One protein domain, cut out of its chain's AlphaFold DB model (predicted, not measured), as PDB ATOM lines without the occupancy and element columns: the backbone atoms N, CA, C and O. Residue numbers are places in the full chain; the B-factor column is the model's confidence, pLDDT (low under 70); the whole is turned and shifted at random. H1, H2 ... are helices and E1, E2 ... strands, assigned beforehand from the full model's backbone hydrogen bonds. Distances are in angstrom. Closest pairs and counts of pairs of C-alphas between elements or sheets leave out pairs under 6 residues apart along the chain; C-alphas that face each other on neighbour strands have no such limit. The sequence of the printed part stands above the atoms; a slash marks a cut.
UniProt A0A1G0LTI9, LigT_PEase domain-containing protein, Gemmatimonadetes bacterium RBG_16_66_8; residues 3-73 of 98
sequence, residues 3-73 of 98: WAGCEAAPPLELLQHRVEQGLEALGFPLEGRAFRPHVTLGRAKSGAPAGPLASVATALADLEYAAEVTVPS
ATOM      1  N   TRP A   3     -12.514  34.408 -26.867       93.12
ATOM      2  CA  TRP A   3     -13.048  35.221 -25.782       93.12
ATOM      3  C   TRP A   3     -14.391  34.676 -25.302       93.12
ATOM      4  O   TRP A   3     -15.124  34.071 -26.080       93.12
ATOM      5  N   ALA A   4     -14.707  34.934 -24.036       92.44
ATOM      6  CA  ALA A   4     -16.057  34.820 -23.501       92.44
ATOM      7  C   ALA A   4     -16.732  36.190 -23.623       92.44
ATOM      8  O   ALA A   4     -16.161  37.198 -23.196       92.44
ATOM      9  N   GLY A   5     -17.899  36.238 -24.258       92.81
ATOM     10  CA  GLY A   5     -18.706  37.449 -24.331       92.81
ATOM     11  C   GLY A   5     -19.295  37.776 -22.964       92.81
ATOM     12  O   GLY A   5     -19.630  36.881 -22.193       92.81
ATOM     13  N   CYS A   6     -19.411  39.064 -22.672       93.44
ATOM     14  CA  CYS A   6     -20.175  39.544 -21.531       93.44
ATOM     15  C   CYS A   6     -21.460  40.190 -22.045       93.44
ATOM     16  O   CYS A   6     -21.484  40.744 -23.147       93.44
ATOM     17  N   GLU A   7     -22.518  40.149 -21.242       91.50
ATOM     18  CA  GLU A   7     -23.708  40.936 -21.533       91.50
ATOM     19  C   GLU A   7     -23.344  42.427 -21.553       91.50
ATOM     20  O   GLU A   7     -22.675  42.937 -20.648       91.50
ATOM     21  N   ALA A   8     -23.773  43.129 -22.599       85.50
ATOM     22  CA  ALA A   8     -23.600  44.570 -22.727       85.50
ATOM     23  C   ALA A   8     -24.652  45.301 -21.880       85.50
ATOM     24  O   ALA A   8     -25.547  45.969 -22.388       85.50
ATOM     25  N   ALA A   9     -24.574  45.119 -20.560       90.06
ATOM     26  CA  ALA A   9     -25.503  45.751 -19.639       90.06
ATOM     27  C   ALA A   9     -25.365  47.287 -19.728       90.06
ATOM     28  O   ALA A   9     -24.233  47.790 -19.732       90.06
ATOM     29  N   PRO A  10     -26.471  48.058 -19.712       93.00
ATOM     30  CA  PRO A  10     -26.422  49.516 -19.851       93.00
ATOM     31  C   PRO A  10     -25.443  50.238 -18.900       93.00
ATOM     32  O   PRO A  10     -24.773  51.176 -19.342       93.00
ATOM     33  N   PRO A  11     -25.274  49.826 -17.621       92.81
ATOM     34  CA  PRO A  11     -24.277  50.441 -16.742       92.81
ATOM     35  C   PRO A  11     -22.832  50.283 -17.232       92.81
ATOM     36  O   PRO A  11     -22.021  51.187 -17.035       92.81
ATOM     37  N   LEU A  12     -22.504  49.157 -17.873       93.44
ATOM     38  CA  LEU A  12     -21.159  48.876 -18.372       93.44
ATOM     39  C   LEU A  12     -20.849  49.690 -19.634       93.44
ATOM     40  O   LEU A  12     -19.750  50.232 -19.753       93.44
ATOM     41  N   GLU A  13     -21.820  49.835 -20.538       93.31
ATOM     42  CA  GLU A  13     -21.693  50.713 -21.711       93.31
ATOM     43  C   GLU A  13     -21.515  52.177 -21.291       93.31
ATOM     44  O   GLU A  13     -20.617  52.867 -21.775       93.31
ATOM     45  N   LEU A  14     -22.311  52.640 -20.321       94.00
ATOM     46  CA  LEU A  14     -22.192  53.997 -19.792       94.00
ATOM     47  C   LEU A  14     -20.843  54.232 -19.099       94.00
ATOM     48  O   LEU A  14     -20.274  55.320 -19.213       94.00
ATOM     49  N   LEU A  15     -20.326  53.232 -18.377       94.75
ATOM     50  CA  LEU A  15     -18.994  53.294 -17.777       94.75
ATOM     51  C   LEU A  15     -17.915  53.438 -18.856       94.75
ATOM     52  O   LEU A  15     -17.077  54.330 -18.741       94.75
ATOM     53  N   GLN A  16     -17.954  52.614 -19.910       95.44
ATOM     54  CA  GLN A  16     -16.996  52.701 -21.015       95.44
ATOM     55  C   GLN A  16     -17.045  54.073 -21.696       95.44
ATOM     56  O   GLN A  16     -15.997  54.694 -21.878       95.44
ATOM     57  N   HIS A  17     -18.243  54.588 -21.983       94.56
ATOM     58  CA  HIS A  17     -18.411  55.893 -22.618       94.56
ATOM     59  C   HIS A  17     -17.833  57.036 -21.769       94.56
ATOM     60  O   HIS A  17     -17.119  57.899 -22.278       94.56
ATOM     61  N   ARG A  18     -18.087  57.029 -20.453       95.19
ATOM     62  CA  ARG A  18     -17.540  58.036 -19.525       95.19
ATOM     63  C   ARG A  18     -16.018  57.980 -19.436       95.19
ATOM     64  O   ARG A  18     -15.381  59.026 -19.317       95.19
ATOM     65  N   VAL A  19     -15.437  56.780 -19.485       95.75
ATOM     66  CA  VAL A  19     -13.979  56.607 -19.527       95.75
ATOM     67  C   VAL A  19     -13.415  57.193 -20.820       95.75
ATOM     68  O   VAL A  19     -12.462  57.962 -20.749       95.75
ATOM     69  N   GLU A  20     -14.018  56.904 -21.976       96.00
ATOM     70  CA  GLU A  20     -13.587  57.479 -23.258       96.00
ATOM     71  C   GLU A  20     -13.644  59.010 -23.264       96.00
ATOM     72  O   GLU A  20     -12.653  59.643 -23.611       96.00
ATOM     73  N   GLN A  21     -14.747  59.613 -22.810       95.81
ATOM     74  CA  GLN A  21     -14.873  61.075 -22.718       95.81
ATOM     75  C   GLN A  21     -13.823  61.694 -21.785       95.81
ATOM     76  O   GLN A  21     -13.245  62.740 -22.084       95.81
ATOM     77  N   GLY A  22     -13.561  61.047 -20.644       96.50
ATOM     78  CA  GLY A  22     -12.533  61.494 -19.707       96.50
ATOM     79  C   GLY A  22     -11.128  61.433 -20.307       96.50
ATOM     80  O   GLY A  22     -10.329  62.341 -20.089       96.50
ATOM     81  N   LEU A  23     -10.832  60.390 -21.085       96.31
ATOM     82  CA  LEU A  23      -9.556  60.241 -21.785       96.31
ATOM     83  C   LEU A  23      -9.426  61.220 -22.962       96.31
ATOM     84  O   LEU A  23      -8.347  61.776 -23.167       96.31
ATOM     85  N   GLU A  24     -10.510  61.504 -23.681       97.44
ATOM     86  CA  GLU A  24     -10.533  62.507 -24.751       97.44
ATOM     87  C   GLU A  24     -10.145  63.897 -24.244       97.44
ATOM     88  O   GLU A  24      -9.280  64.552 -24.827       97.44
ATOM     89  N   ALA A  25     -10.681  64.307 -23.092       97.00
ATOM     90  CA  ALA A  25     -10.314  65.568 -22.448       97.00
ATOM     91  C   ALA A  25      -8.821  65.654 -22.058       97.00
ATOM     92  O   ALA A  25      -8.292  66.751 -21.881       97.00
ATOM     93  N   LEU A  26      -8.135  64.512 -21.937       97.38
ATOM     94  CA  LEU A  26      -6.696  64.416 -21.670       97.38
ATOM     95  C   LEU A  26      -5.850  64.286 -22.952       97.38
ATOM     96  O   LEU A  26      -4.628  64.171 -22.862       97.38
ATOM     97  N   GLY A  27      -6.475  64.316 -24.134       97.75
ATOM     98  CA  GLY A  27      -5.807  64.256 -25.436       97.75
ATOM     99  C   GLY A  27      -5.677  62.854 -26.039       97.75
ATOM    100  O   GLY A  27      -4.955  62.691 -27.024       97.75
ATOM    101  N   PHE A  28      -6.348  61.840 -25.485       97.06
ATOM    102  CA  PHE A  28      -6.409  60.509 -26.096       97.06
ATOM    103  C   PHE A  28      -7.542  60.440 -27.132       97.06
ATOM    104  O   PHE A  28      -8.638  60.914 -26.862       97.06
ATOM    105  N   PRO A  29      -7.334  59.843 -28.315       95.44
ATOM    106  CA  PRO A  29      -8.400  59.726 -29.303       95.44
ATOM    107  C   PRO A  29      -9.490  58.749 -28.838       95.44
ATOM    108  O   PRO A  29      -9.185  57.722 -28.228       95.44
ATOM    109  N   LEU A  30     -10.742  59.033 -29.201       93.38
ATOM    110  CA  LEU A  30     -11.847  58.077 -29.080       93.38
ATOM    111  C   LEU A  30     -11.578  56.835 -29.943       93.38
ATOM    112  O   LEU A  30     -11.036  56.945 -31.046       93.38
ATOM    113  N   GLU A  31     -11.983  55.649 -29.482       91.06
ATOM    114  CA  GLU A  31     -11.748  54.406 -30.223       91.06
ATOM    115  C   GLU A  31     -12.656  54.297 -31.460       91.06
ATOM    116  O   GLU A  31     -12.275  53.705 -32.473       91.06
ATOM    117  N   GLY A  32     -13.872  54.851 -31.378       86.31
ATOM    118  CA  GLY A  32     -14.867  54.905 -32.462       86.31
ATOM    119  C   GLY A  32     -15.485  53.554 -32.846       86.31
ATOM    120  O   GLY A  32     -16.394  53.493 -33.675       86.31
ATOM    121  N   ARG A  33     -15.010  52.454 -32.253       92.25
ATOM    122  CA  ARG A  33     -15.551  51.106 -32.443       92.25
ATOM    123  C   ARG A  33     -16.662  50.844 -31.438       92.25
ATOM    124  O   ARG A  33     -16.571  51.253 -30.287       92.25
ATOM    125  N   ALA A  34     -17.677  50.093 -31.862       91.00
ATOM    126  CA  ALA A  34     -18.708  49.616 -30.948       91.00
ATOM    127  C   ALA A  34     -18.069  48.812 -29.808       91.00
ATOM    128  O   ALA A  34     -17.312  47.865 -30.057       91.00
ATOM    129  N   PHE A  35     -18.399  49.181 -28.573       93.62
ATOM    130  CA  PHE A  35     -17.940  48.475 -27.392       93.62
ATOM    131  C   PHE A  35     -18.511  47.052 -27.373       93.62
ATOM    132  O   PHE A  35     -19.711  46.833 -27.517       93.62
ATOM    133  N   ARG A  36     -17.624  46.065 -27.243       94.31
ATOM    134  CA  ARG A  36     -17.968  44.639 -27.184       94.31
ATOM    135  C   ARG A  36     -17.334  44.058 -25.926       94.31
ATOM    136  O   ARG A  36     -16.185  43.614 -26.008       94.31
ATOM    137  N   PRO A  37     -18.006  44.114 -24.765       95.12
ATOM    138  CA  PRO A  37     -17.419  43.647 -23.517       95.12
ATOM    139  C   PRO A  37     -17.160  42.141 -23.594       95.12
ATOM    140  O   PRO A  37     -18.018  41.358 -24.001       95.12
ATOM    141  N   HIS A  38     -15.939  41.738 -23.257       94.81
ATOM    142  CA  HIS A  38     -15.520  40.344 -23.311       94.81
ATOM    143  C   HIS A  38     -14.317  40.098 -22.402       94.81
ATOM    144  O   HIS A  38     -13.512  40.994 -22.143       94.81
ATOM    145  N   VAL A  39     -14.143  38.843 -22.000       93.56
ATOM    146  CA  VAL A  39     -12.923  38.354 -21.357       93.56
ATOM    147  C   VAL A  39     -12.111  37.598 -22.399       93.56
ATOM    148  O   VAL A  39     -12.549  36.577 -22.932       93.56
ATOM    149  N   THR A  40     -10.915  38.093 -22.723       94.19
ATOM    150  CA  THR A  40      -9.997  37.361 -23.609       94.19
ATOM    151  C   THR A  40      -9.500  36.103 -22.893       94.19
ATOM    152  O   THR A  40      -8.820  36.207 -21.879       94.19
ATOM    153  N   LEU A  41      -9.783  34.925 -23.453       92.19
ATOM    154  CA  LEU A  41      -9.333  33.632 -22.918       92.19
ATOM    155  C   LEU A  41      -7.995  33.201 -23.520       92.19
ATOM    156  O   LEU A  41      -7.188  32.535 -22.878       92.19
ATOM    157  N   GLY A  42      -7.744  33.583 -24.772       91.38
ATOM    158  CA  GLY A  42      -6.520  33.201 -25.456       91.38
ATOM    159  C   GLY A  42      -6.332  33.891 -26.797       91.38
ATOM    160  O   GLY A  42      -7.272  34.357 -27.451       91.38
ATOM    161  N   ARG A  43      -5.078  33.948 -27.239       89.56
ATOM    162  CA  ARG A  43      -4.699  34.492 -28.545       89.56
ATOM    163  C   ARG A  43      -3.933  33.426 -29.315       89.56
ATOM    164  O   ARG A  43      -2.970  32.860 -28.809       89.56
ATOM    165  N   ALA A  44      -4.369  33.168 -30.544       89.50
ATOM    166  CA  ALA A  44      -3.607  32.346 -31.469       89.50
ATOM    167  C   ALA A  44      -2.306  33.075 -31.826       89.50
ATOM    168  O   ALA A  44      -2.321  34.286 -32.062       89.50
ATOM    169  N   LYS A  45      -1.189  32.343 -31.869       85.81
ATOM    170  CA  LYS A  45       0.073  32.883 -32.385       85.81
ATOM    171  C   LYS A  45      -0.069  33.170 -33.882       85.81
ATOM    172  O   LYS A  45      -0.825  32.492 -34.578       85.81
ATOM    173  N   SER A  46       0.674  34.157 -34.377       84.19
ATOM    174  CA  SER A  46       0.762  34.392 -35.821       84.19
ATOM    175  C   SER A  46       1.271  33.128 -36.522       84.19
ATOM    176  O   SER A  46       2.198  32.486 -36.028       84.19
ATOM    177  N   GLY A  47       0.630  32.742 -37.628       86.44
ATOM    178  CA  GLY A  47       0.942  31.503 -38.348       86.44
ATOM    179  C   GLY A  47       0.470  30.214 -37.665       86.44
ATOM    180  O   GLY A  47       0.897  29.134 -38.068       86.44
ATOM    181  N   ALA A  48      -0.390  30.287 -36.641       85.75
ATOM    182  CA  ALA A  48      -0.978  29.088 -36.048       85.75
ATOM    183  C   ALA A  48      -1.738  28.266 -37.114       85.75
ATOM    184  O   ALA A  48      -2.504  28.841 -37.893       85.75
ATOM    185  N   PRO A  49      -1.553  26.933 -37.158       86.94
ATOM    186  CA  PRO A  49      -2.211  26.088 -38.145       86.94
ATOM    187  C   PRO A  49      -3.737  26.124 -37.986       86.94
ATOM    188  O   PRO A  49      -4.266  26.147 -36.873       86.94
ATOM    189  N   ALA A  50      -4.450  26.091 -39.115       84.88
ATOM    190  CA  ALA A  50      -5.908  26.206 -39.145       84.88
ATOM    191  C   ALA A  50      -6.625  25.030 -38.454       84.88
ATOM    192  O   ALA A  50      -7.669  25.233 -37.844       84.88
ATOM    193  N   GLY A  51      -6.052  23.819 -38.497       90.69
ATOM    194  CA  GLY A  51      -6.656  22.610 -37.917       90.69
ATOM    195  C   GLY A  51      -6.953  22.727 -36.414       90.69
ATOM    196  O   GLY A  51      -8.113  22.598 -36.023       90.69
ATOM    197  N   PRO A  52      -5.957  23.033 -35.560       86.50
ATOM    198  CA  PRO A  52      -6.195  23.255 -34.132       86.50
ATOM    199  C   PRO A  52      -7.190  24.381 -33.833       86.50
ATOM    200  O   PRO A  52      -7.996  24.253 -32.916       86.50
ATOM    201  N   LEU A  53      -7.179  25.466 -34.615       86.44
ATOM    202  CA  LEU A  53      -8.138  26.562 -34.442       86.44
ATOM    203  C   LEU A  53      -9.570  26.126 -34.770       86.44
ATOM    204  O   LEU A  53     -10.487  26.472 -34.030       86.44
ATOM    205  N   ALA A  54      -9.754  25.342 -35.834       88.81
ATOM    206  CA  ALA A  54     -11.048  24.775 -36.193       88.81
ATOM    207  C   ALA A  54     -11.559  23.814 -35.110       88.81
ATOM    208  O   ALA A  54     -12.717  23.901 -34.724       88.81
ATOM    209  N   SER A  55     -10.688  22.967 -34.549       89.56
ATOM    210  CA  SER A  55     -11.060  22.067 -33.450       89.56
ATOM    211  C   SER A  55     -11.512  22.824 -32.199       89.56
ATOM    212  O   SER A  55     -12.502  22.429 -31.585       89.56
ATOM    213  N   VAL A  56     -10.833  23.919 -31.840       89.25
ATOM    214  CA  VAL A  56     -11.265  24.788 -30.734       89.25
ATOM    215  C   VAL A  56     -12.612  25.434 -31.054       89.25
ATOM    216  O   VAL A  56     -13.487  25.448 -30.199       89.25
ATOM    217  N   ALA A  57     -12.811  25.926 -32.280       88.38
ATOM    218  CA  ALA A  57     -14.087  26.514 -32.684       88.38
ATOM    219  C   ALA A  57     -15.244  25.503 -32.599       88.38
ATOM    220  O   ALA A  57     -16.289  25.838 -32.052       88.38
ATOM    221  N   THR A  58     -15.046  24.264 -33.064       91.75
ATOM    222  CA  THR A  58     -16.041  23.188 -32.934       91.75
ATOM    223  C   THR A  58     -16.351  22.884 -31.471       91.75
ATOM    224  O   THR A  58     -17.516  22.800 -31.112       91.75
ATOM    225  N   ALA A  59     -15.332  22.770 -30.614       89.31
ATOM    226  CA  ALA A  59     -15.537  22.485 -29.194       89.31
ATOM    227  C   ALA A  59     -16.303  23.602 -28.459       89.31
ATOM    228  O   ALA A  59     -16.972  23.334 -27.466       89.31
ATOM    229  N   LEU A  60     -16.196  24.846 -28.934       89.81
ATOM    230  CA  LEU A  60     -16.893  25.998 -28.364       89.81
ATOM    231  C   LEU A  60     -18.302  26.208 -28.935       89.81
ATOM    232  O   LEU A  60     -19.058  26.971 -28.345       89.81
ATOM    233  N   ALA A  61     -18.651  25.583 -30.065       87.94
ATOM    234  CA  ALA A  61     -19.913  25.842 -30.764       87.94
ATOM    235  C   ALA A  61     -21.149  25.486 -29.921       87.94
ATOM    236  O   ALA A  61     -22.125  26.228 -29.940       87.94
ATOM    237  N   ASP A  62     -21.061  24.403 -29.146       86.75
ATOM    238  CA  ASP A  62     -22.150  23.904 -28.296       86.75
ATOM    239  C   ASP A  62     -21.945  24.252 -26.809       86.75
ATOM    240  O   ASP A  62     -22.662  23.763 -25.937       86.75
ATOM    241  N   LEU A  63     -20.928  25.062 -26.493       89.25
ATOM    242  CA  LEU A  63     -20.613  25.414 -25.114       89.25
ATOM    243  C   LEU A  63     -21.520  26.550 -24.635       89.25
ATOM    244  O   LEU A  63     -21.271  27.725 -24.908       89.25
ATOM    245  N   GLU A  64     -22.529  26.198 -23.848       88.75
ATOM    246  CA  GLU A  64     -23.316  27.162 -23.085       88.75
ATOM    247  C   GLU A  64     -22.631  27.485 -21.752       88.75
ATOM    248  O   GLU A  64     -22.144  26.607 -21.037       88.75
ATOM    249  N   TYR A  65     -22.598  28.767 -21.402       88.00
ATOM    250  CA  TYR A  65     -22.132  29.228 -20.102       88.00
ATOM    251  C   TYR A  65     -22.960  30.431 -19.655       88.00
ATOM    252  O   TYR A  65     -23.337  31.281 -20.459       88.00
ATOM    253  N   ALA A  66     -23.207  30.507 -18.353       89.56
ATOM    254  CA  ALA A  66     -23.807  31.656 -17.700       89.56
ATOM    255  C   ALA A  66     -23.125  31.829 -16.344       89.56
ATOM    256  O   ALA A  66     -23.059  30.893 -15.547       89.56
ATOM    257  N   ALA A  67     -22.572  33.011 -16.108       89.75
ATOM    258  CA  ALA A  67     -21.950  33.362 -14.845       89.75
ATOM    259  C   ALA A  67     -22.147  34.852 -14.596       89.75
ATOM    260  O   ALA A  67     -21.923  35.670 -15.489       89.75
ATOM    261  N   GLU A  68     -22.531  35.193 -13.373       91.81
ATOM    262  CA  GLU A  68     -22.568  36.574 -12.911       91.81
ATOM    263  C   GLU A  68     -21.269  36.896 -12.181       91.81
ATOM    264  O   GLU A  68     -20.740  36.086 -11.415       91.81
ATOM    265  N   VAL A  69     -20.743  38.094 -12.425       90.12
ATOM    266  CA  VAL A  69     -19.525  38.575 -11.778       90.12
ATOM    267  C   VAL A  69     -19.771  39.979 -11.260       90.12
ATOM    268  O   VAL A  69     -20.042  40.901 -12.028       90.12
ATOM    269  N   THR A  70     -19.620  40.155  -9.952       91.50
ATOM    270  CA  THR A  70     -19.608  41.486  -9.348       91.50
ATOM    271  C   THR A  70     -18.287  42.175  -9.666       91.50
ATOM    272  O   THR A  70     -17.218  41.663  -9.331       91.50
ATOM    273  N   VAL A  71     -18.355  43.362 -10.269       92.75
ATOM    274  CA  VAL A  71     -17.185  44.194 -10.575       92.75
ATOM    275  C   VAL A  71     -17.117  45.344  -9.563       92.75
ATOM    276  O   VAL A  71     -17.882  46.299  -9.682       92.75
ATOM    277  N   PRO A  72     -16.239  45.279  -8.542       94.81
ATOM    278  CA  PRO A  72     -16.215  46.275  -7.469       94.81
ATOM    279  C   PRO A  72     -15.401  47.528  -7.820       94.81
ATOM    280  O   PRO A  72     -15.477  48.534  -7.108       94.81
ATOM    281  N   SER A  73     -14.574  47.476  -8.866       96.38
ATOM    282  CA  SER A  73     -13.687  48.573  -9.238       96.38
ATOM    283  C   SER A  73     -13.382  48.629 -10.730       96.38
ATOM    284  O   SER A  73     -13.442  47.627 -11.443       96.38
TER     285      SER A  73
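Overview. This is residues 3 to 73 of the 98 residues of the protein "LigT_PEase domain-containing protein" of Gemmatimonadetes bacterium RBG_16_66_8 (UniProt A0A1G0LTI9). This is an open, loosely strung frame: the helices H1 and H2 stand at its two far ends, and a small ribbon of two short strands, E1 and E2, lies between them. Residues 45 to 51 and 54 to 64, of which 54 to 61 belong to H2, stick out from the rest, and the last stretch, residues 62 to 73, folds back from H2 toward the end that holds H1. The printed part has 71 residues, with two named helices and two named strands in the order E1, H1, E2, H2; the sheet has the order E1 - E2 and is antiparallel. The class is mixed, helices and strands, although under half of the residues, 35 of 71, are in named elements. The whole is only just loose, close to extended, with a radius of gyration of the C-alphas of 16.5 A and spans of 46 by 31 by 19 A.

Along the chain. Find C-alpha 3 at (-13.048, 35.221, -25.782); here strand E1 begins and runs over residues 3 to 5, 6.3 A from first to last C-alpha. Go on to C-alpha 10 at (-26.422, 49.516, -19.851), where helix H1, residues 10 to 24, starts its 21.1 A. Strand E2 comes next, residues 38 to 42, 11.7 A long. Helix H2, residues 50 to 61, covers 16.3 A and ends at C-alpha 61 at (-19.913, 25.842, -30.764).

Arrangement. Begin with the sheet, where E1 and E2 are antiparallel neighbours, with 161 degrees between their directions. Look at Trp 3 and Thr 40, whose C-alphas face each other at 4.3 A, and at Gly 5 and His 38, whose C-alphas face each other at 4.4 A. Between these, N 4 and O 39 are within hydrogen-bond range at 2.9 A, and so are N 39 and O 4 at 2.9 A. Farther out, H1 and H2 are apart, and E1 and H2 are apart, with no C-alpha of the one within 8 A of the other. In H1 and H2 every O i to N i+4 pair is within hydrogen-bond range.

Size, cuts and confidence. The two C-alphas farthest apart in the domain are those of Ala 25 and Gly 51, at 45.8 A. From C-alpha 3 to C-alpha 73 the distance is 21.3 A. The printed part has no cut. The link from E1 to H1 is tight with 4 residues, the link from H1 to E2 is long with 13, and the link from E2 to H2 is short with 7. Without the stretches that stand free, the body has 53 residues and spans 42 by 28 by 18 A. The mean pLDDT of the printed part is 91.7, and no printed residue is under 70.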